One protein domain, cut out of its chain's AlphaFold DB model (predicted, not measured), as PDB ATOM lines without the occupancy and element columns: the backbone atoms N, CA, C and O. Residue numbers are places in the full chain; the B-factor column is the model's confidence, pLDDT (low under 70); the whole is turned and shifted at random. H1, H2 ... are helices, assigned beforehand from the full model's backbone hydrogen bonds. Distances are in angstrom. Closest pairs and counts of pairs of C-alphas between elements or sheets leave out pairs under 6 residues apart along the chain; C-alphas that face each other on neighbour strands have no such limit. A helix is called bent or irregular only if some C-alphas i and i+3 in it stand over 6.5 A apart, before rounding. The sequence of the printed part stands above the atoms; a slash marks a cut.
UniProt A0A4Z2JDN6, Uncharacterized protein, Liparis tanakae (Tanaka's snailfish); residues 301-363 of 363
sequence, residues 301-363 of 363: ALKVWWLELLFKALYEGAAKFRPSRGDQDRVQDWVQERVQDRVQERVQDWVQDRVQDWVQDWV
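Overview. This is residues 301 to 363 of the 363 residues of an uncharacterized protein of Liparis tanakae (Tanaka's snailfish) (UniProt A0A4Z2JDN6). The model is an open U with unequal arms: a shorter helix, H1, runs to a bare link, and the chain then folds back into a much longer helix, H2, with an open gap between the two arms. H2 makes the longest axis and runs on well past the level at which H1 begins. The printed part has 63 residues, with two named helices in the order H1, H2 and no named strand; the class is all helix. It is extended, with a radius of gyration of the C-alphas of 17.1 A, and spans 58 by 24 by 6 A.

Arrangement. H1, residues 301 to 318, is apart from H2, residues 325 to 361: no C-alpha of the one is within 8 A of the other. A short link of 6 residues joins them. Residues 301 to 317 of H1 stand free, and so do residues 324 to 330 and 332 to 363. In H1 every O i to N i+4 pair is within hydrogen-bond range; in H2 it is 30 of 33.

Along the chain. H1 measures 25.8 A from C-alpha 301 at (52.830, 23.962, 13.535) to C-alpha 318 at (31.274, 35.031, 22.451); between these ends x falls while y and z rise. H2 measures 53.4 A from C-alpha 325 at (23.746, 37.563, 34.831) to C-alpha 361 at (59.223, 2.163, 16.353); between these ends x rises while y and z fall. Neither helix is bent or irregular.

Size, cuts and confidence. The two C-alphas farthest apart are those of Ser 324 and Val 363, 57.7 A. The C-alphas of Ala 301 and Val 363, the chain's last residue, are 28.5 A apart. The printed part has no cut and no long link. The mean pLDDT of the printed part is 84.2; residues 301 to 303, 313, 317 to 319 and 321 to 323 are under 70.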
ATOM      1  N   ALA A 301      52.778  22.661  12.852       53.75
ATOM      2  CA  ALA A 301      52.830  23.962  13.535       53.75
ATOM      3  C   ALA A 301      51.794  24.948  12.962       53.75
ATOM      4  O   ALA A 301      51.107  25.654  13.698       53.75
ATOM      5  N   LEU A 302      51.606  24.915  11.639       61.00
ATOM      6  CA  LEU A 302      50.614  25.731  10.939       61.00
ATOM      7  C   LEU A 302      49.168  25.300  11.264       61.00
ATOM      8  O   LEU A 302      48.288  26.150  11.312       61.00
ATOM      9  N   LYS A 303      48.916  24.011  11.552       61.81
ATOM     10  CA  LYS A 303      47.603  23.527  12.032       61.81
ATOM     11  C   LYS A 303      47.311  23.960  13.471       61.81
ATOM     12  O   LYS A 303      46.196  24.396  13.738       61.81
ATOM     13  N   VAL A 304      48.291  23.853  14.373       70.94
ATOM     14  CA  VAL A 304      48.150  24.264  15.784       70.94
ATOM     15  C   VAL A 304      47.856  25.762  15.868       70.94
ATOM     16  O   VAL A 304      46.847  26.151  16.450       70.94
ATOM     17  N   TRP A 305      48.648  26.583  15.175       80.00
ATOM     18  CA  TRP A 305      48.440  28.031  15.104       80.00
ATOM     19  C   TRP A 305      47.063  28.408  14.533       80.00
ATOM     20  O   TRP A 305      46.413  29.325  15.025       80.00
ATOM     21  N   TRP A 306      46.565  27.678  13.526       76.12
ATOM     22  CA  TRP A 306      45.238  27.933  12.948       76.12
ATOM     23  C   TRP A 306      44.089  27.574  13.903       76.12
ATOM     24  O   TRP A 306      43.082  28.280  13.945       76.12
ATOM     25  N   LEU A 307      44.240  26.500  14.688       77.00
ATOM     26  CA  LEU A 307      43.277  26.127  15.728       77.00
ATOM     27  C   LEU A 307      43.250  27.158  16.860       77.00
ATOM     28  O   LEU A 307      42.165  27.556  17.272       77.00
ATOM     29  N   GLU A 308      44.411  27.638  17.304       75.25
ATOM     30  CA  GLU A 308      44.538  28.693  18.317       75.25
ATOM     31  C   GLU A 308      43.857  30.000  17.866       75.25
ATOM     32  O   GLU A 308      43.074  30.597  18.608       75.25
ATOM     33  N   LEU A 309      44.065  30.400  16.605       71.75
ATOM     34  CA  LEU A 309      43.454  31.596  16.016       71.75
ATOM     35  C   LEU A 309      41.926  31.473  15.890       71.75
ATOM     36  O   LEU A 309      41.201  32.434  16.158       71.75
ATOM     37  N   LEU A 310      41.427  30.287  15.530       78.38
ATOM     38  CA  LEU A 310      39.992  30.000  15.470       78.38
ATOM     39  C   LEU A 310      39.359  29.957  16.869       78.38
ATOM     40  O   LEU A 310      38.250  30.460  17.052       78.38
ATOM     41  N   PHE A 311      40.071  29.424  17.866       78.00
ATOM     42  CA  PHE A 311      39.631  29.421  19.261       78.00
ATOM     43  C   PHE A 311      39.510  30.849  19.805       78.00
ATOM     44  O   PHE A 311      38.482  31.217  20.374       78.00
ATOM     45  N   LYS A 312      40.520  31.688  19.541       74.44
ATOM     46  CA  LYS A 312      40.530  33.101  19.927       74.44
ATOM     47  C   LYS A 312      39.400  33.892  19.262       74.44
ATOM     48  O   LYS A 312      38.698  34.631  19.946       74.44
ATOM     49  N   ALA A 313      39.153  33.678  17.968       66.19
ATOM     50  CA  ALA A 313      38.049  34.320  17.250       66.19
ATOM     51  C   ALA A 313      36.661  33.905  17.778       66.19
ATOM     52  O   ALA A 313      35.762  34.743  17.869       66.19
ATOM     53  N   LEU A 314      36.475  32.634  18.160       75.75
ATOM     54  CA  LEU A 314      35.239  32.170  18.802       75.75
ATOM     55  C   LEU A 314      35.056  32.779  20.199       75.75
ATOM     56  O   LEU A 314      33.949  33.195  20.536       75.75
ATOM     57  N   TYR A 315      36.131  32.880  20.984       77.31
ATOM     58  CA  TYR A 315      36.101  33.453  22.331       77.31
ATOM     59  C   TYR A 315      35.810  34.965  22.312       77.31
ATOM     60  O   TYR A 315      34.916  35.436  23.013       77.31
ATOM     61  N   GLU A 316      36.484  35.727  21.445       74.94
ATOM     62  CA  GLU A 316      36.224  37.162  21.240       74.94
ATOM     63  C   GLU A 316      34.826  37.426  20.645       74.94
ATOM     64  O   GLU A 316      34.189  38.433  20.966       74.94
ATOM     65  N   GLY A 317      34.312  36.507  19.818       66.69
ATOM     66  CA  GLY A 317      32.936  36.535  19.322       66.69
ATOM     67  C   GLY A 317      31.898  36.300  20.424       66.69
ATOM     68  O   GLY A 317      30.913  37.036  20.505       66.69
ATOM     69  N   ALA A 318      32.136  35.324  21.305       60.50
ATOM     70  CA  ALA A 318      31.274  35.031  22.451       60.50
ATOM     71  C   ALA A 318      31.264  36.178  23.479       60.50
ATOM     72  O   ALA A 318      30.199  36.544  23.971       60.50
ATOM     73  N   ALA A 319      32.413  36.816  23.728       60.09
ATOM     74  CA  ALA A 319      32.549  37.939  24.661       60.09
ATOM     75  C   ALA A 319      31.761  39.208  24.262       60.09
ATOM     76  O   ALA A 319      31.560  40.097  25.090       60.09
ATOM     77  N   LYS A 320      31.298  39.314  23.006       71.38
ATOM     78  CA  LYS A 320      30.392  40.389  22.557       71.38
ATOM     79  C   LYS A 320      28.914  40.116  22.829       71.38
ATOM     80  O   LYS A 320      28.109  41.043  22.730       71.38
ATOM     81  N   PHE A 321      28.543  38.889  23.182       54.25
ATOM     82  CA  PHE A 321      27.217  38.619  23.718       54.25
ATOM     83  C   PHE A 321      27.184  39.117  25.170       54.25
ATOM     84  O   PHE A 321      28.059  38.774  25.959       54.25
ATOM     85  N   ARG A 322      26.184  39.929  25.538       57.12
ATOM     86  CA  ARG A 322      25.861  40.213  26.947       57.12
ATOM     87  C   ARG A 322      24.728  39.275  27.379       57.12
ATOM     88  O   ARG A 322      23.569  39.661  27.228       57.12
ATOM     89  N   PRO A 323      25.023  38.055  27.867       67.38
ATOM     90  CA  PRO A 323      24.022  37.258  28.566       67.38
ATOM     91  C   PRO A 323      23.501  38.021  29.792       67.38
ATOM     92  O   PRO A 323      24.210  38.847  30.376       67.38
ATOM     93  N   SER A 324      22.267  37.731  30.208       81.06
ATOM     94  CA  SER A 324      21.787  38.143  31.532       81.06
ATOM     95  C   SER A 324      22.681  37.501  32.600       81.06
ATOM     96  O   SER A 324      23.223  36.425  32.358       81.06
ATOM     97  N   ARG A 325      22.824  38.095  33.796       77.62
ATOM     98  CA  ARG A 325      23.746  37.563  34.831       77.62
ATOM     99  C   ARG A 325      23.589  36.052  35.087       77.62
ATOM    100  O   ARG A 325      24.593  35.362  35.132       77.62
ATOM    101  N   GLY A 326      22.359  35.531  35.156       84.31
ATOM    102  CA  GLY A 326      22.104  34.092  35.351       84.31
ATOM    103  C   GLY A 326      22.291  33.196  34.113       84.31
ATOM    104  O   GLY A 326      22.308  31.974  34.243       84.31
ATOM    105  N   ASP A 327      22.435  33.772  32.918       87.12
ATOM    106  CA  ASP A 327      22.819  33.037  31.706       87.12
ATOM    107  C   ASP A 327      24.350  32.941  31.577       87.12
ATOM    108  O   ASP A 327      24.855  32.042  30.909       87.12
ATOM    109  N   GLN A 328      25.097  33.847  32.222       85.62
ATOM    110  CA  GLN A 328      26.559  33.873  32.172       85.62
ATOM    111  C   GLN A 328      27.167  32.652  32.877       85.62
ATOM    112  O   GLN A 328      28.002  31.977  32.277       85.62
ATOM    113  N   ASP A 329      26.672  32.314  34.071       90.38
ATOM    114  CA  ASP A 329      27.095  31.126  34.827       90.38
ATOM    115  C   ASP A 329      26.801  29.839  34.033       90.38
ATOM    116  O   ASP A 329      27.682  29.016  33.815       90.38
ATOM    117  N   ARG A 330      25.595  29.720  33.460       85.00
ATOM    118  CA  ARG A 330      25.195  28.564  32.632       85.00
ATOM    119  C   ARG A 330      26.034  28.395  31.368       85.00
ATOM    120  O   ARG A 330      26.279  27.269  30.942       85.00
ATOM    121  N   VAL A 331      26.432  29.498  30.732       90.00
ATOM    122  CA  VAL A 331      27.342  29.457  29.579       90.00
ATOM    123  C   VAL A 331      28.749  29.080  30.031       90.00
ATOM    124  O   VAL A 331      29.398  28.309  29.331       90.00
ATOM    125  N   GLN A 332      29.210  29.564  31.185       90.31
ATOM    126  CA  GLN A 332      30.512  29.200  31.735       90.31
ATOM    127  C   GLN A 332      30.574  27.709  32.093       90.31
ATOM    128  O   GLN A 332      31.484  27.038  31.614       90.31
ATOM    129  N   ASP A 333      29.579  27.177  32.807       93.44
ATOM    130  CA  ASP A 333      29.465  25.750  33.137       93.44
ATOM    131  C   ASP A 333      29.435  24.886  31.867       93.44
ATOM    132  O   ASP A 333      30.204  23.936  31.730       93.44
ATOM    133  N   TRP A 334      28.594  25.246  30.887       93.62
ATOM    134  CA  TRP A 334      28.468  24.491  29.637       93.62
ATOM    135  C   TRP A 334      29.737  24.533  28.779       93.62
ATOM    136  O   TRP A 334      30.109  23.526  28.174       93.62
ATOM    137  N   VAL A 335      30.402  25.692  28.700       93.62
ATOM    138  CA  VAL A 335      31.687  25.826  28.003       93.62
ATOM    139  C   VAL A 335      32.753  25.026  28.735       93.62
ATOM    140  O   VAL A 335      33.495  24.311  28.072       93.62
ATOM    141  N   GLN A 336      32.818  25.107  30.065       93.81
ATOM    142  CA  GLN A 336      33.796  24.374  30.855       93.81
ATOM    143  C   GLN A 336      33.620  22.867  30.658       93.81
ATOM    144  O   GLN A 336      34.542  22.243  30.151       93.81
ATOM    145  N   GLU A 337      32.434  22.310  30.911       95.44
ATOM    146  CA  GLU A 337      32.136  20.885  30.712       95.44
ATOM    147  C   GLU A 337      32.450  20.447  29.263       95.44
ATOM    148  O   GLU A 337      33.301  19.594  29.018       95.44
ATOM    149  N   ARG A 338      31.867  21.103  28.247       89.50
ATOM    150  CA  ARG A 338      32.002  20.647  26.849       89.50
ATOM    151  C   ARG A 338      33.345  20.912  26.186       89.50
ATOM    152  O   ARG A 338      33.653  20.223  25.207       89.50
ATOM    153  N   VAL A 339      34.106  21.910  26.629       93.56
ATOM    154  CA  VAL A 339      35.467  22.148  26.130       93.56
ATOM    155  C   VAL A 339      36.457  21.283  26.890       93.56
ATOM    156  O   VAL A 339      37.285  20.657  26.236       93.56
ATOM    157  N   GLN A 340      36.368  21.214  28.220       93.31
ATOM    158  CA  GLN A 340      37.298  20.442  29.040       93.31
ATOM    159  C   GLN A 340      37.234  18.961  28.667       93.31
ATOM    160  O   GLN A 340      38.268  18.422  28.283       93.31
ATOM    161  N   ASP A 341      36.042  18.357  28.612       93.69
ATOM    162  CA  ASP A 341      35.872  16.950  28.223       93.69
ATOM    163  C   ASP A 341      36.460  16.671  26.833       93.69
ATOM    164  O   ASP A 341      37.274  15.770  26.655       93.69
ATOM    165  N   ARG A 342      36.119  17.488  25.827       88.75
ATOM    166  CA  ARG A 342      36.543  17.255  24.432       88.75
ATOM    167  C   ARG A 342      38.004  17.567  24.152       88.75
ATOM    168  O   ARG A 342      38.563  17.031  23.193       88.75
ATOM    169  N   VAL A 343      38.598  18.492  24.901       95.06
ATOM    170  CA  VAL A 343      40.040  18.748  24.840       95.06
ATOM    171  C   VAL A 343      40.767  17.613  25.551       95.06
ATOM    172  O   VAL A 343      41.731  17.105  24.995       95.06
ATOM    173  N   GLN A 344      40.276  17.166  26.708       95.44
ATOM    174  CA  GLN A 344      40.867  16.070  27.467       95.44
ATOM    175  C   GLN A 344      40.815  14.746  26.691       95.44
ATOM    176  O   GLN A 344      41.874  14.156  26.504       95.44
ATOM    177  N   GLU A 345      39.659  14.347  26.144       96.44
ATOM    178  CA  GLU A 345      39.520  13.179  25.252       96.44
ATOM    179  C   GLU A 345      40.531  13.247  24.097       96.44
ATOM    180  O   GLU A 345      41.370  12.368  23.948       96.44
ATOM    181  N   ARG A 346      40.538  14.338  23.318       93.06
ATOM    182  CA  ARG A 346      41.415  14.443  22.136       93.06
ATOM    183  C   ARG A 346      42.900  14.531  22.453       93.06
ATOM    184  O   ARG A 346      43.707  14.103  21.632       93.06
ATOM    185  N   VAL A 347      43.274  15.149  23.571       96.38
ATOM    186  CA  VAL A 347      44.671  15.183  24.017       96.38
ATOM    187  C   VAL A 347      45.081  13.794  24.497       96.38
ATOM    188  O   VAL A 347      46.178  13.359  24.169       96.38
ATOM    189  N   GLN A 348      44.202  13.081  25.204       96.69
ATOM    190  CA  GLN A 348      44.457  11.721  25.665       96.69
ATOM    191  C   GLN A 348      44.589  10.739  24.493       96.69
ATOM    192  O   GLN A 348      45.597  10.039  24.436       96.69
ATOM    193  N   ASP A 349      43.663  10.764  23.527       96.94
ATOM    194  CA  ASP A 349      43.735   9.980  22.285       96.94
ATOM    195  C   ASP A 349      45.044  10.273  21.530       96.94
ATOM    196  O   ASP A 349      45.813   9.370  21.220       96.94
ATOM    197  N   TRP A 350      45.356  11.556  21.291       97.00
ATOM    198  CA  TRP A 350      46.549  11.948  20.533       97.00
ATOM    199  C   TRP A 350      47.862  11.574  21.233       97.00
ATOM    200  O   TRP A 350      48.836  11.226  20.560       97.00
ATOM    201  N   VAL A 351      47.910  11.651  22.568       97.69
ATOM    202  CA  VAL A 351      49.065  11.194  23.353       97.69
ATOM    203  C   VAL A 351      49.166   9.670  23.317       97.69
ATOM    204  O   VAL A 351      50.276   9.168  23.160       97.69
ATOM    205  N   GLN A 352      48.054   8.932  23.415       97.12
ATOM    206  CA  GLN A 352      48.063   7.470  23.312       97.12
ATOM    207  C   GLN A 352      48.544   7.004  21.937       97.12
ATOM    208  O   GLN A 352      49.514   6.252  21.891       97.12
ATOM    209  N   ASP A 353      47.966   7.521  20.847       97.50
ATOM    210  CA  ASP A 353      48.406   7.238  19.474       97.50
ATOM    211  C   ASP A 353      49.913   7.497  19.326       97.50
ATOM    212  O   ASP A 353      50.665   6.645  18.859       97.50
ATOM    213  N   ARG A 354      50.392   8.660  19.793       95.56
ATOM    214  CA  ARG A 354      51.805   9.042  19.654       95.56
ATOM    215  C   ARG A 354      52.765   8.219  20.492       95.56
ATOM    216  O   ARG A 354      53.873   7.971  20.031       95.56
ATOM    217  N   VAL A 355      52.381   7.835  21.706       97.25
ATOM    218  CA  VAL A 355      53.192   6.950  22.550       97.25
ATOM    219  C   VAL A 355      53.191   5.536  21.974       97.25
ATOM    220  O   VAL A 355      54.232   4.889  21.986       97.25
ATOM    221  N   GLN A 356      52.069   5.070  21.422       96.44
ATOM    222  CA  GLN A 356      51.964   3.750  20.810       96.44
ATOM    223  C   GLN A 356      52.777   3.646  19.511       96.44
ATOM    224  O   GLN A 356      53.538   2.689  19.383       96.44
ATOM    225  N   ASP A 357      52.699   4.643  18.620       97.38
ATOM    226  CA  ASP A 357      53.585   4.779  17.451       97.38
ATOM    227  C   ASP A 357      55.060   4.688  17.886       97.38
ATOM    228  O   ASP A 357      55.841   3.914  17.340       97.38
ATOM    229  N   TRP A 358      55.445   5.456  18.915       96.81
ATOM    230  CA  TRP A 358      56.839   5.525  19.359       96.81
ATOM    231  C   TRP A 358      57.319   4.225  20.006       96.81
ATOM    232  O   TRP A 358      58.450   3.819  19.778       96.81
ATOM    233  N   VAL A 359      56.476   3.537  20.782       97.62
ATOM    234  CA  VAL A 359      56.820   2.220  21.341       97.62
ATOM    235  C   VAL A 359      56.938   1.164  20.238       97.62
ATOM    236  O   VAL A 359      57.799   0.297  20.345       97.62
ATOM    237  N   GLN A 360      56.136   1.240  19.171       95.62
ATOM    238  CA  GLN A 360      56.249   0.332  18.022       95.62
ATOM    239  C   GLN A 360      57.505   0.585  17.175       95.62
ATOM    240  O   GLN A 360      58.091  -0.374  16.695       95.62
ATOM    241  N   ASP A 361      57.958   1.834  17.038       97.25
ATOM    242  CA  ASP A 361      59.223   2.163  16.353       97.25
ATOM    243  C   ASP A 361      60.482   1.724  17.145       97.25
ATOM    244  O   ASP A 361      61.583   1.712  16.593       97.25
ATOM    245  N   TRP A 362      60.347   1.402  18.440       89.94
ATOM    246  CA  TRP A 362      61.452   1.033  19.343       89.94
ATOM    247  C   TRP A 362      61.605  -0.481  19.599       89.94
ATOM    248  O   TRP A 362      62.587  -0.870  20.239       89.94
ATOM    249  N   VAL A 363      60.654  -1.315  19.153       91.56
ATOM    250  CA  VAL A 363      60.602  -2.779  19.381       91.56
ATOM    251  C   VAL A 363      60.852  -3.547  18.086       91.56
ATOM    252  O   VAL A 363      61.740  -4.427  18.119       91.56
TER     253      VAL A 363